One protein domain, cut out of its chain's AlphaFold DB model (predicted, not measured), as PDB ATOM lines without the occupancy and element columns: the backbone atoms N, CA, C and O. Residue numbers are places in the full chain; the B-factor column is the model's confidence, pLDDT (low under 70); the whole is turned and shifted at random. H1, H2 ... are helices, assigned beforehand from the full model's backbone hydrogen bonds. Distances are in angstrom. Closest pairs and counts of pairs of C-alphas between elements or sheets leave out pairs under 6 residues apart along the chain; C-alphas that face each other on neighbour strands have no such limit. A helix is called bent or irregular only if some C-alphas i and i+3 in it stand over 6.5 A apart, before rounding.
ATOM      1  N   VAL A   2     349.020  74.371 263.465       70.94
ATOM      2  CA  VAL A   2     348.638  74.219 262.041       70.94
ATOM      3  C   VAL A   2     347.753  72.998 261.748       70.94
ATOM      4  O   VAL A   2     346.818  73.099 260.963       70.94
ATOM      5  N   ARG A   3     348.002  71.854 262.404       76.81
ATOM      6  CA  ARG A   3     347.251  70.606 262.167       76.81
ATOM      7  C   ARG A   3     345.726  70.779 262.338       76.81
ATOM      8  O   ARG A   3     345.022  70.517 261.369       76.81
ATOM      9  N   PRO A   4     345.200  71.259 263.487       83.12
ATOM     10  CA  PRO A   4     343.764  71.498 263.658       83.12
ATOM     11  C   PRO A   4     343.143  72.408 262.594       83.12
ATOM     12  O   PRO A   4     342.060  72.106 262.102       83.12
ATOM     13  N   THR A   5     343.837  73.483 262.207       85.31
ATOM     14  CA  THR A   5     343.342  74.431 261.200       85.31
ATOM     15  C   THR A   5     343.216  73.773 259.829       85.31
ATOM     16  O   THR A   5     342.184  73.919 259.186       85.31
ATOM     17  N   VAL A   6     344.216  72.992 259.404       87.62
ATOM     18  CA  VAL A   6     344.173  72.262 258.122       87.62
ATOM     19  C   VAL A   6     343.019  71.260 258.100       87.62
ATOM     20  O   VAL A   6     342.270  71.216 257.126       87.62
ATOM     21  N   TYR A   7     342.846  70.479 259.172       89.12
ATOM     22  CA  TYR A   7     341.759  69.500 259.246       89.12
ATOM     23  C   TYR A   7     340.383  70.168 259.224       89.12
ATOM     24  O   TYR A   7     339.521  69.739 258.463       89.12
ATOM     25  N   GLY A   8     340.185  71.241 259.999       89.00
ATOM     26  CA  GLY A   8     338.928  71.993 259.991       89.00
ATOM     27  C   GLY A   8     338.608  72.555 258.605       89.00
ATOM     28  O   GLY A   8     337.503  72.370 258.102       89.00
ATOM     29  N   GLN A   9     339.600  73.156 257.947       90.56
ATOM     30  CA  GLN A   9     339.459  73.694 256.598       90.56
ATOM     31  C   GLN A   9     339.102  72.612 255.567       90.56
ATOM     32  O   GLN A   9     338.227  72.821 254.730       90.56
ATOM     33  N   MET A  10     339.753  71.444 255.635       91.25
ATOM     34  CA  MET A  10     339.457  70.321 254.741       91.25
ATOM     35  C   MET A  10     338.044  69.778 254.931       91.25
ATOM     36  O   MET A  10     337.389  69.472 253.940       91.25
ATOM     37  N   VAL A  11     337.555  69.692 256.171       93.31
ATOM     38  CA  VAL A  11     336.164  69.291 256.439       93.31
ATOM     39  C   VAL A  11     335.193  70.287 255.806       93.31
ATOM     40  O   VAL A  11     334.241  69.869 255.153       93.31
ATOM     41  N   ILE A  12     335.458  71.590 255.933       92.56
ATOM     42  CA  ILE A  12     334.628  72.627 255.308       92.56
ATOM     43  C   ILE A  12     334.639  72.472 253.781       92.56
ATOM     44  O   ILE A  12     333.575  72.407 253.170       92.56
ATOM     45  N   PHE A  13     335.812  72.328 253.157       91.94
ATOM     46  CA  PHE A  13     335.897  72.075 251.715       91.94
ATOM     47  C   PHE A  13     335.122  70.820 251.300       91.94
ATOM     48  O   PHE A  13     334.364  70.875 250.337       91.94
ATOM     49  N   LEU A  14     335.253  69.719 252.043       93.06
ATOM     50  CA  LEU A  14     334.565  68.462 251.747       93.06
ATOM     51  C   LEU A  14     333.036  68.605 251.777       93.06
ATOM     52  O   LEU A  14     332.358  67.981 250.968       93.06
ATOM     53  N   VAL A  15     332.494  69.431 252.675       92.19
ATOM     54  CA  VAL A  15     331.050  69.706 252.753       92.19
ATOM     55  C   VAL A  15     330.567  70.552 251.569       92.19
ATOM     56  O   VAL A  15     329.462  70.333 251.082       92.19
ATOM     57  N   PHE A  16     331.388  71.482 251.070       89.88
ATOM     58  CA  PHE A  16     331.001  72.408 249.996       89.88
ATOM     59  C   PHE A  16     331.309  71.917 248.574       89.88
ATOM     60  O   PHE A  16     330.658  72.357 247.629       89.88
ATOM     61  N   VAL A  17     332.268  71.006 248.386       89.38
ATOM     62  CA  VAL A  17     332.589  70.422 247.067       89.38
ATOM     63  C   VAL A  17     331.367  69.769 246.399       89.38
ATOM     64  O   VAL A  17     331.136  70.049 245.223       89.38
ATOM     65  N   PRO A  18     330.534  68.970 247.099       88.81
ATOM     66  CA  PRO A  18     329.313  68.414 246.522       88.81
ATOM     67  C   PRO A  18     328.310  69.475 246.059       88.81
ATOM     68  O   PRO A  18     327.587  69.241 245.103       88.81
ATOM     69  N   CYS A  19     328.275  70.663 246.669       86.50
ATOM     70  CA  CYS A  19     327.366  71.727 246.230       86.50
ATOM     71  C   CYS A  19     327.688  72.228 244.812       86.50
ATOM     72  O   CYS A  19     326.802  72.725 244.123       86.50
ATOM     73  N   LEU A  20     328.934  72.070 244.347       84.00
ATOM     74  CA  LEU A  20     329.333  72.423 242.980       84.00
ATOM     75  C   LEU A  20     328.802  71.439 241.928       84.00
ATOM     76  O   LEU A  20     328.834  71.754 240.740       84.00
ATOM     77  N   THR A  21     328.324  70.259 242.335       84.75
ATOM     78  CA  THR A  21     327.772  69.255 241.414       84.75
ATOM     79  C   THR A  21     326.271  69.432 241.168       84.75
ATOM     80  O   THR A  21     325.704  68.714 240.343       84.75
ATOM     81  N   PHE A  22     325.623  70.392 241.840       82.75
ATOM     82  CA  PHE A  22     324.206  70.692 241.643       82.75
ATOM     83  C   PHE A  22     323.938  71.151 240.204       82.75
ATOM     84  O   PHE A  22     324.564  72.084 239.698       82.75
ATOM     85  N   GLN A  23     322.985  70.496 239.541       76.25
ATOM     86  CA  GLN A  23     322.525  70.842 238.197       76.25
ATOM     87  C   GLN A  23     321.181  71.580 238.272       76.25
ATOM     88  O   GLN A  23     320.381  71.327 239.166       76.25
ATOM     89  N   GLY A  24     320.922  72.492 237.330       77.75
ATOM     90  CA  GLY A  24     319.674  73.265 237.265       77.75
ATOM     91  C   GLY A  24     319.792  74.703 237.785       77.75
ATOM     92  O   GLY A  24     320.885  75.273 237.848       77.75
ATOM     93  N   VAL A  25     318.647  75.311 238.112       71.50
ATOM     94  CA  VAL A  25     318.558  76.713 238.571       71.50
ATOM     95  C   VAL A  25     319.226  76.894 239.941       71.50
ATOM     96  O   VAL A  25     319.921  77.885 240.155       71.50
ATOM     97  N   GLU A  26     319.114  75.893 240.821       69.88
ATOM     98  CA  GLU A  26     319.825  75.838 242.107       69.88
ATOM     99  C   GLU A  26     321.340  75.922 241.895       69.88
ATOM    100  O   GLU A  26     322.003  76.783 242.465       69.88
ATOM    101  N   GLY A  27     321.894  75.105 240.995       74.44
ATOM    102  CA  GLY A  27     323.330  75.100 240.704       74.44
ATOM    103  C   GLY A  27     323.862  76.460 240.245       74.44
ATOM    104  O   GLY A  27     324.944  76.869 240.664       74.44
ATOM    105  N   LYS A  28     323.096  77.215 239.446       75.31
ATOM    106  CA  LYS A  28     323.520  78.550 238.988       75.31
ATOM    107  C   LYS A  28     323.539  79.605 240.091       75.31
ATOM    108  O   LYS A  28     324.347  80.525 240.005       75.31
ATOM    109  N   MET A  29     322.697  79.472 241.112       80.19
ATOM    110  CA  MET A  29     322.720  80.370 242.270       80.19
ATOM    111  C   MET A  29     323.760  79.953 243.312       80.19
ATOM    112  O   MET A  29     324.458  80.802 243.867       80.19
ATOM    113  N   PHE A  30     323.908  78.650 243.556       80.31
ATOM    114  CA  PHE A  30     324.822  78.133 244.574       80.31
ATOM    115  C   PHE A  30     326.284  78.115 244.118       80.31
ATOM    116  O   PHE A  30     327.171  78.392 244.924       80.31
ATOM    117  N   SER A  31     326.561  77.849 242.840       84.62
ATOM    118  CA  SER A  31     327.929  77.784 242.311       84.62
ATOM    119  C   SER A  31     328.754  79.058 242.569       84.62
ATOM    120  O   SER A  31     329.809  78.948 243.202       84.62
ATOM    121  N   PRO A  32     328.301  80.278 242.202       88.69
ATOM    122  CA  PRO A  32     329.078  81.491 242.470       88.69
ATOM    123  C   PRO A  32     329.280  81.742 243.972       88.69
ATOM    124  O   PRO A  32     330.379  82.108 244.381       88.69
ATOM    125  N   MET A  33     328.270  81.474 244.806       90.06
ATOM    126  CA  MET A  33     328.367  81.617 246.264       90.06
ATOM    127  C   MET A  33     329.449  80.702 246.856       90.06
ATOM    128  O   MET A  33     330.297  81.146 247.635       90.06
ATOM    129  N   VAL A  34     329.436  79.422 246.475       90.75
ATOM    130  CA  VAL A  34     330.377  78.418 246.984       90.75
ATOM    131  C   VAL A  34     331.800  78.717 246.517       90.75
ATOM    132  O   VAL A  34     332.731  78.620 247.317       90.75
ATOM    133  N   ILE A  35     331.984  79.144 245.265       90.56
ATOM    134  CA  ILE A  35     333.299  79.533 244.736       90.56
ATOM    135  C   ILE A  35     333.889  80.694 245.546       90.56
ATOM    136  O   ILE A  35     335.052  80.624 245.955       90.56
ATOM    137  N   THR A  36     333.101  81.737 245.837       93.38
ATOM    138  CA  THR A  36     333.558  82.863 246.665       93.38
ATOM    139  C   THR A  36     333.972  82.403 248.062       93.38
ATOM    140  O   THR A  36     335.030  82.807 248.548       93.38
ATOM    141  N   LEU A  37     333.188  81.523 248.691       92.81
ATOM    142  CA  LEU A  37     333.515  80.981 250.010       92.81
ATOM    143  C   LEU A  37     334.809  80.156 249.986       92.81
ATOM    144  O   LEU A  37     335.659  80.317 250.862       92.81
ATOM    145  N   MET A  38     334.979  79.296 248.978       92.94
ATOM    146  CA  MET A  38     336.179  78.471 248.825       92.94
ATOM    147  C   MET A  38     337.437  79.319 248.624       92.94
ATOM    148  O   MET A  38     338.462  79.047 249.255       92.94
ATOM    149  N   LEU A  39     337.358  80.364 247.795       93.75
ATOM    150  CA  LEU A  39     338.451  81.318 247.601       93.75
ATOM    151  C   LEU A  39     338.769  82.074 248.896       93.75
ATOM    152  O   LEU A  39     339.932  82.140 249.289       93.75
ATOM    153  N   ALA A  40     337.750  82.579 249.598       94.06
ATOM    154  CA  ALA A  40     337.928  83.285 250.865       94.06
ATOM    155  C   ALA A  40     338.596  82.398 251.927       94.06
ATOM    156  O   ALA A  40     339.539  82.831 252.592       94.06
ATOM    157  N   LEU A  41     338.161  81.141 252.045       93.19
ATOM    158  CA  LEU A  41     338.781  80.148 252.915       93.19
ATOM    159  C   LEU A  41     340.243  79.922 252.522       93.19
ATOM    160  O   LEU A  41     341.122  80.036 253.377       93.19
ATOM    161  N   ALA A  42     340.530  79.642 251.249       92.81
ATOM    162  CA  ALA A  42     341.898  79.422 250.778       92.81
ATOM    163  C   ALA A  42     342.818  80.614 251.106       92.81
ATOM    164  O   ALA A  42     343.904  80.423 251.659       92.81
ATOM    165  N   SER A  43     342.363  81.843 250.855       93.94
ATOM    166  CA  SER A  43     343.097  83.059 251.217       93.94
ATOM    167  C   SER A  43     343.278  83.203 252.730       93.94
ATOM    168  O   SER A  43     344.385  83.492 253.184       93.94
ATOM    169  N   ALA A  44     342.235  82.951 253.526       91.75
ATOM    170  CA  ALA A  44     342.309  82.995 254.986       91.75
ATOM    171  C   ALA A  44     343.305  81.969 255.547       91.75
ATOM    172  O   ALA A  44     344.020  82.270 256.500       91.75
ATOM    173  N   PHE A  45     343.409  80.787 254.937       90.69
ATOM    174  CA  PHE A  45     344.389  79.773 255.322       90.69
ATOM    175  C   PHE A  45     345.824  80.245 255.077       90.69
ATOM    176  O   PHE A  45     346.664  80.161 255.976       90.69
ATOM    177  N   VAL A  46     346.093  80.799 253.890       92.38
ATOM    178  CA  VAL A  46     347.410  81.358 253.556       92.38
ATOM    179  C   VAL A  46     347.759  82.504 254.508       92.38
ATOM    180  O   VAL A  46     348.834  82.491 255.107       92.38
ATOM    181  N   LEU A  47     346.839  83.449 254.721       92.69
ATOM    182  CA  LEU A  47     347.022  84.573 255.646       92.69
ATOM    183  C   LEU A  47     347.201  84.109 257.099       92.69
ATOM    184  O   LEU A  47     348.022  84.656 257.829       92.69
ATOM    185  N   SER A  48     346.494  83.068 257.535       90.19
ATOM    186  CA  SER A  48     346.657  82.522 258.884       90.19
ATOM    187  C   SER A  48     348.049  81.933 259.121       90.19
ATOM    188  O   SER A  48     348.480  81.874 260.272       90.19
ATOM    189  N   LEU A  49     348.740  81.469 258.076       89.00
ATOM    190  CA  LEU A  49     350.091  80.918 258.187       89.00
ATOM    191  C   LEU A  49     351.185  81.968 257.995       89.00
ATOM    192  O   LEU A  49     352.251  81.832 258.587       89.00
ATOM    193  N   THR A  50     350.942  83.001 257.191       92.19
ATOM    194  CA  THR A  50     351.948  84.030 256.884       92.19
ATOM    195  C   THR A  50     351.736  85.295 257.706       92.19
ATOM    196  O   THR A  50     352.619  85.729 258.442       92.19
ATOM    197  N   PHE A  51     350.539  85.865 257.622       92.00
ATOM    198  CA  PHE A  51     350.204  87.167 258.178       92.00
ATOM    199  C   PHE A  51     350.001  87.121 259.690       92.00
ATOM    200  O   PHE A  51     350.529  87.975 260.395       92.00
ATOM    201  N   VAL A  52     349.290  86.116 260.213       91.25
ATOM    202  CA  VAL A  52     349.028  86.023 261.662       91.25
ATOM    203  C   VAL A  52     350.328  85.887 262.473       91.25
ATOM    204  O   VAL A  52     350.506  86.680 263.401       91.25
ATOM    205  N   PRO A  53     351.282  84.989 262.142       89.00
ATOM    206  CA  PRO A  53     352.540  84.899 262.885       89.00
ATOM    207  C   PRO A  53     353.405  86.154 262.750       89.00
ATOM    208  O   PRO A  53     353.991  86.593 263.739       89.00
ATOM    209  N   ALA A  54     353.451  86.759 261.558       91.44
ATOM    210  CA  ALA A  54     354.178  88.006 261.333       91.44
ATOM    211  C   ALA A  54     353.604  89.154 262.177       91.44
ATOM    212  O   ALA A  54     354.347  89.868 262.843       91.44
ATOM    213  N   MET A  55     352.277  89.291 262.211       90.12
ATOM    214  CA  MET A  55     351.613  90.337 262.982       90.12
ATOM    215  C   MET A  55     351.809  90.144 264.486       90.12
ATOM    216  O   MET A  55     352.076  91.109 265.194       90.12
ATOM    217  N   ILE A  56     351.739  88.900 264.974       89.56
ATOM    218  CA  ILE A  56     352.033  88.584 266.377       89.56
ATOM    219  C   ILE A  56     353.478  88.971 266.717       89.56
ATOM    220  O   ILE A  56     353.699  89.586 267.753       89.56
ATOM    221  N   ALA A  57     354.450  88.679 265.849       86.94
ATOM    222  CA  ALA A  57     355.851  89.027 266.094       86.94
ATOM    223  C   ALA A  57     356.108  90.547 266.142       86.94
ATOM    224  O   ALA A  57     356.986  90.991 266.878       86.94
ATOM    225  N   ILE A  58     355.353  91.341 265.372       88.56
ATOM    226  CA  ILE A  58     355.532  92.800 265.292       88.56
ATOM    227  C   ILE A  58     354.747  93.527 266.396       88.56
ATOM    228  O   ILE A  58     355.271  94.457 267.006       88.56
ATOM    229  N   LEU A  59     353.495  93.133 266.654       85.94
ATOM    230  CA  LEU A  59     352.606  93.842 267.587       85.94
ATOM    231  C   LEU A  59     352.736  93.351 269.031       85.94
ATOM    232  O   LEU A  59     352.502  94.128 269.959       85.94
ATOM    233  N   LEU A  60     353.070  92.075 269.248       81.69
ATOM    234  CA  LEU A  60     353.077  91.499 270.589       81.69
ATOM    235  C   LEU A  60     354.449  91.683 271.245       81.69
ATOM    236  O   LEU A  60     355.374  90.892 271.068       81.69
ATOM    237  N   ARG A  61     354.577  92.745 272.045       68.44
ATOM    238  CA  ARG A  61     355.753  92.980 272.891       68.44
ATOM    239  C   ARG A  61     355.739  91.986 274.063       68.44
ATOM    240  O   ARG A  61     354.718  91.815 274.720       68.44
ATOM    241  N   SER A  62     356.868  91.308 274.269       60.94
ATOM    242  CA  SER A  62     357.080  90.246 275.266       60.94
ATOM    243  C   SER A  62     356.507  90.562 276.661       60.94
ATOM    244  O   SER A  62     356.614  91.691 277.135       60.94
ATOM    245  N   HIS A  63     355.966  89.518 277.305       59.94
ATOM    246  CA  HIS A  63     355.244  89.462 278.586       59.94
ATOM    247  C   HIS A  63     353.802  89.994 278.602       59.94
ATOM    248  O   HIS A  63     353.465  90.974 279.263       59.94
ATOM    249  N   VAL A  64     352.898  89.224 277.989       60.78
ATOM    250  CA  VAL A  64     351.495  89.207 278.422       60.78
ATOM    251  C   VAL A  64     351.433  88.373 279.701       60.78
ATOM    252  O   VAL A  64     351.634  87.160 279.665       60.78
TER     253      VAL A  64
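Overview. This is residues 2 to 64 of the 128 residues of an uncharacterized protein of Monosporascus sp. CRB-9-2 (UniProt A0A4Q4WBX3). Two helices side by side fold back on each other as a long helical hairpin, H1 then H2, and the longer H2 runs on past H1 with a kink near residue 47. Residues 53 to 64, of which 53 to 59 belong to H2, stick out as a free arm. The printed part has 63 residues with two named helices and no named strand; the class is all helix, and the whole is extended, with a radius of gyration of the C-alphas of 16.5 A and spans of 56 by 19 by 16 A.

Along the chain. Find C-alpha 2 at (348.638, 74.219, 262.041); from there H1, residues 2 to 21, runs 29.8 A. It is irregular, but only just: C-alphas 15 and 18 are 6.6 A apart. After a tight link of 3 residues, H2, residues 25 to 59, runs 47.9 A to C-alpha 59 at (352.606, 93.842, 267.587). H2 is neither bent nor irregular, but only just: C-alphas 29 and 32 are 6.5 A apart.

Arrangement. Look at Leu 20 and Ser 31, whose C-alphas, the closest of H1 and H2, are 5.6 A apart. The two helices touch and run opposite ways at a shallow tilt of 14 degrees, a helical hairpin. Their O i to N i+4 pairs are within hydrogen-bond range in 12 of 16 for H1 and 27 of 31 for H2.

Size, cuts and confidence. The two C-alphas farthest apart, those of Gly 24 and His 63, are 56.9 A apart. The printed part has no cut and no long link. Mean pLDDT of the printed part is 85.8; look for values under 70 at residue 26 and residues 61 to 64.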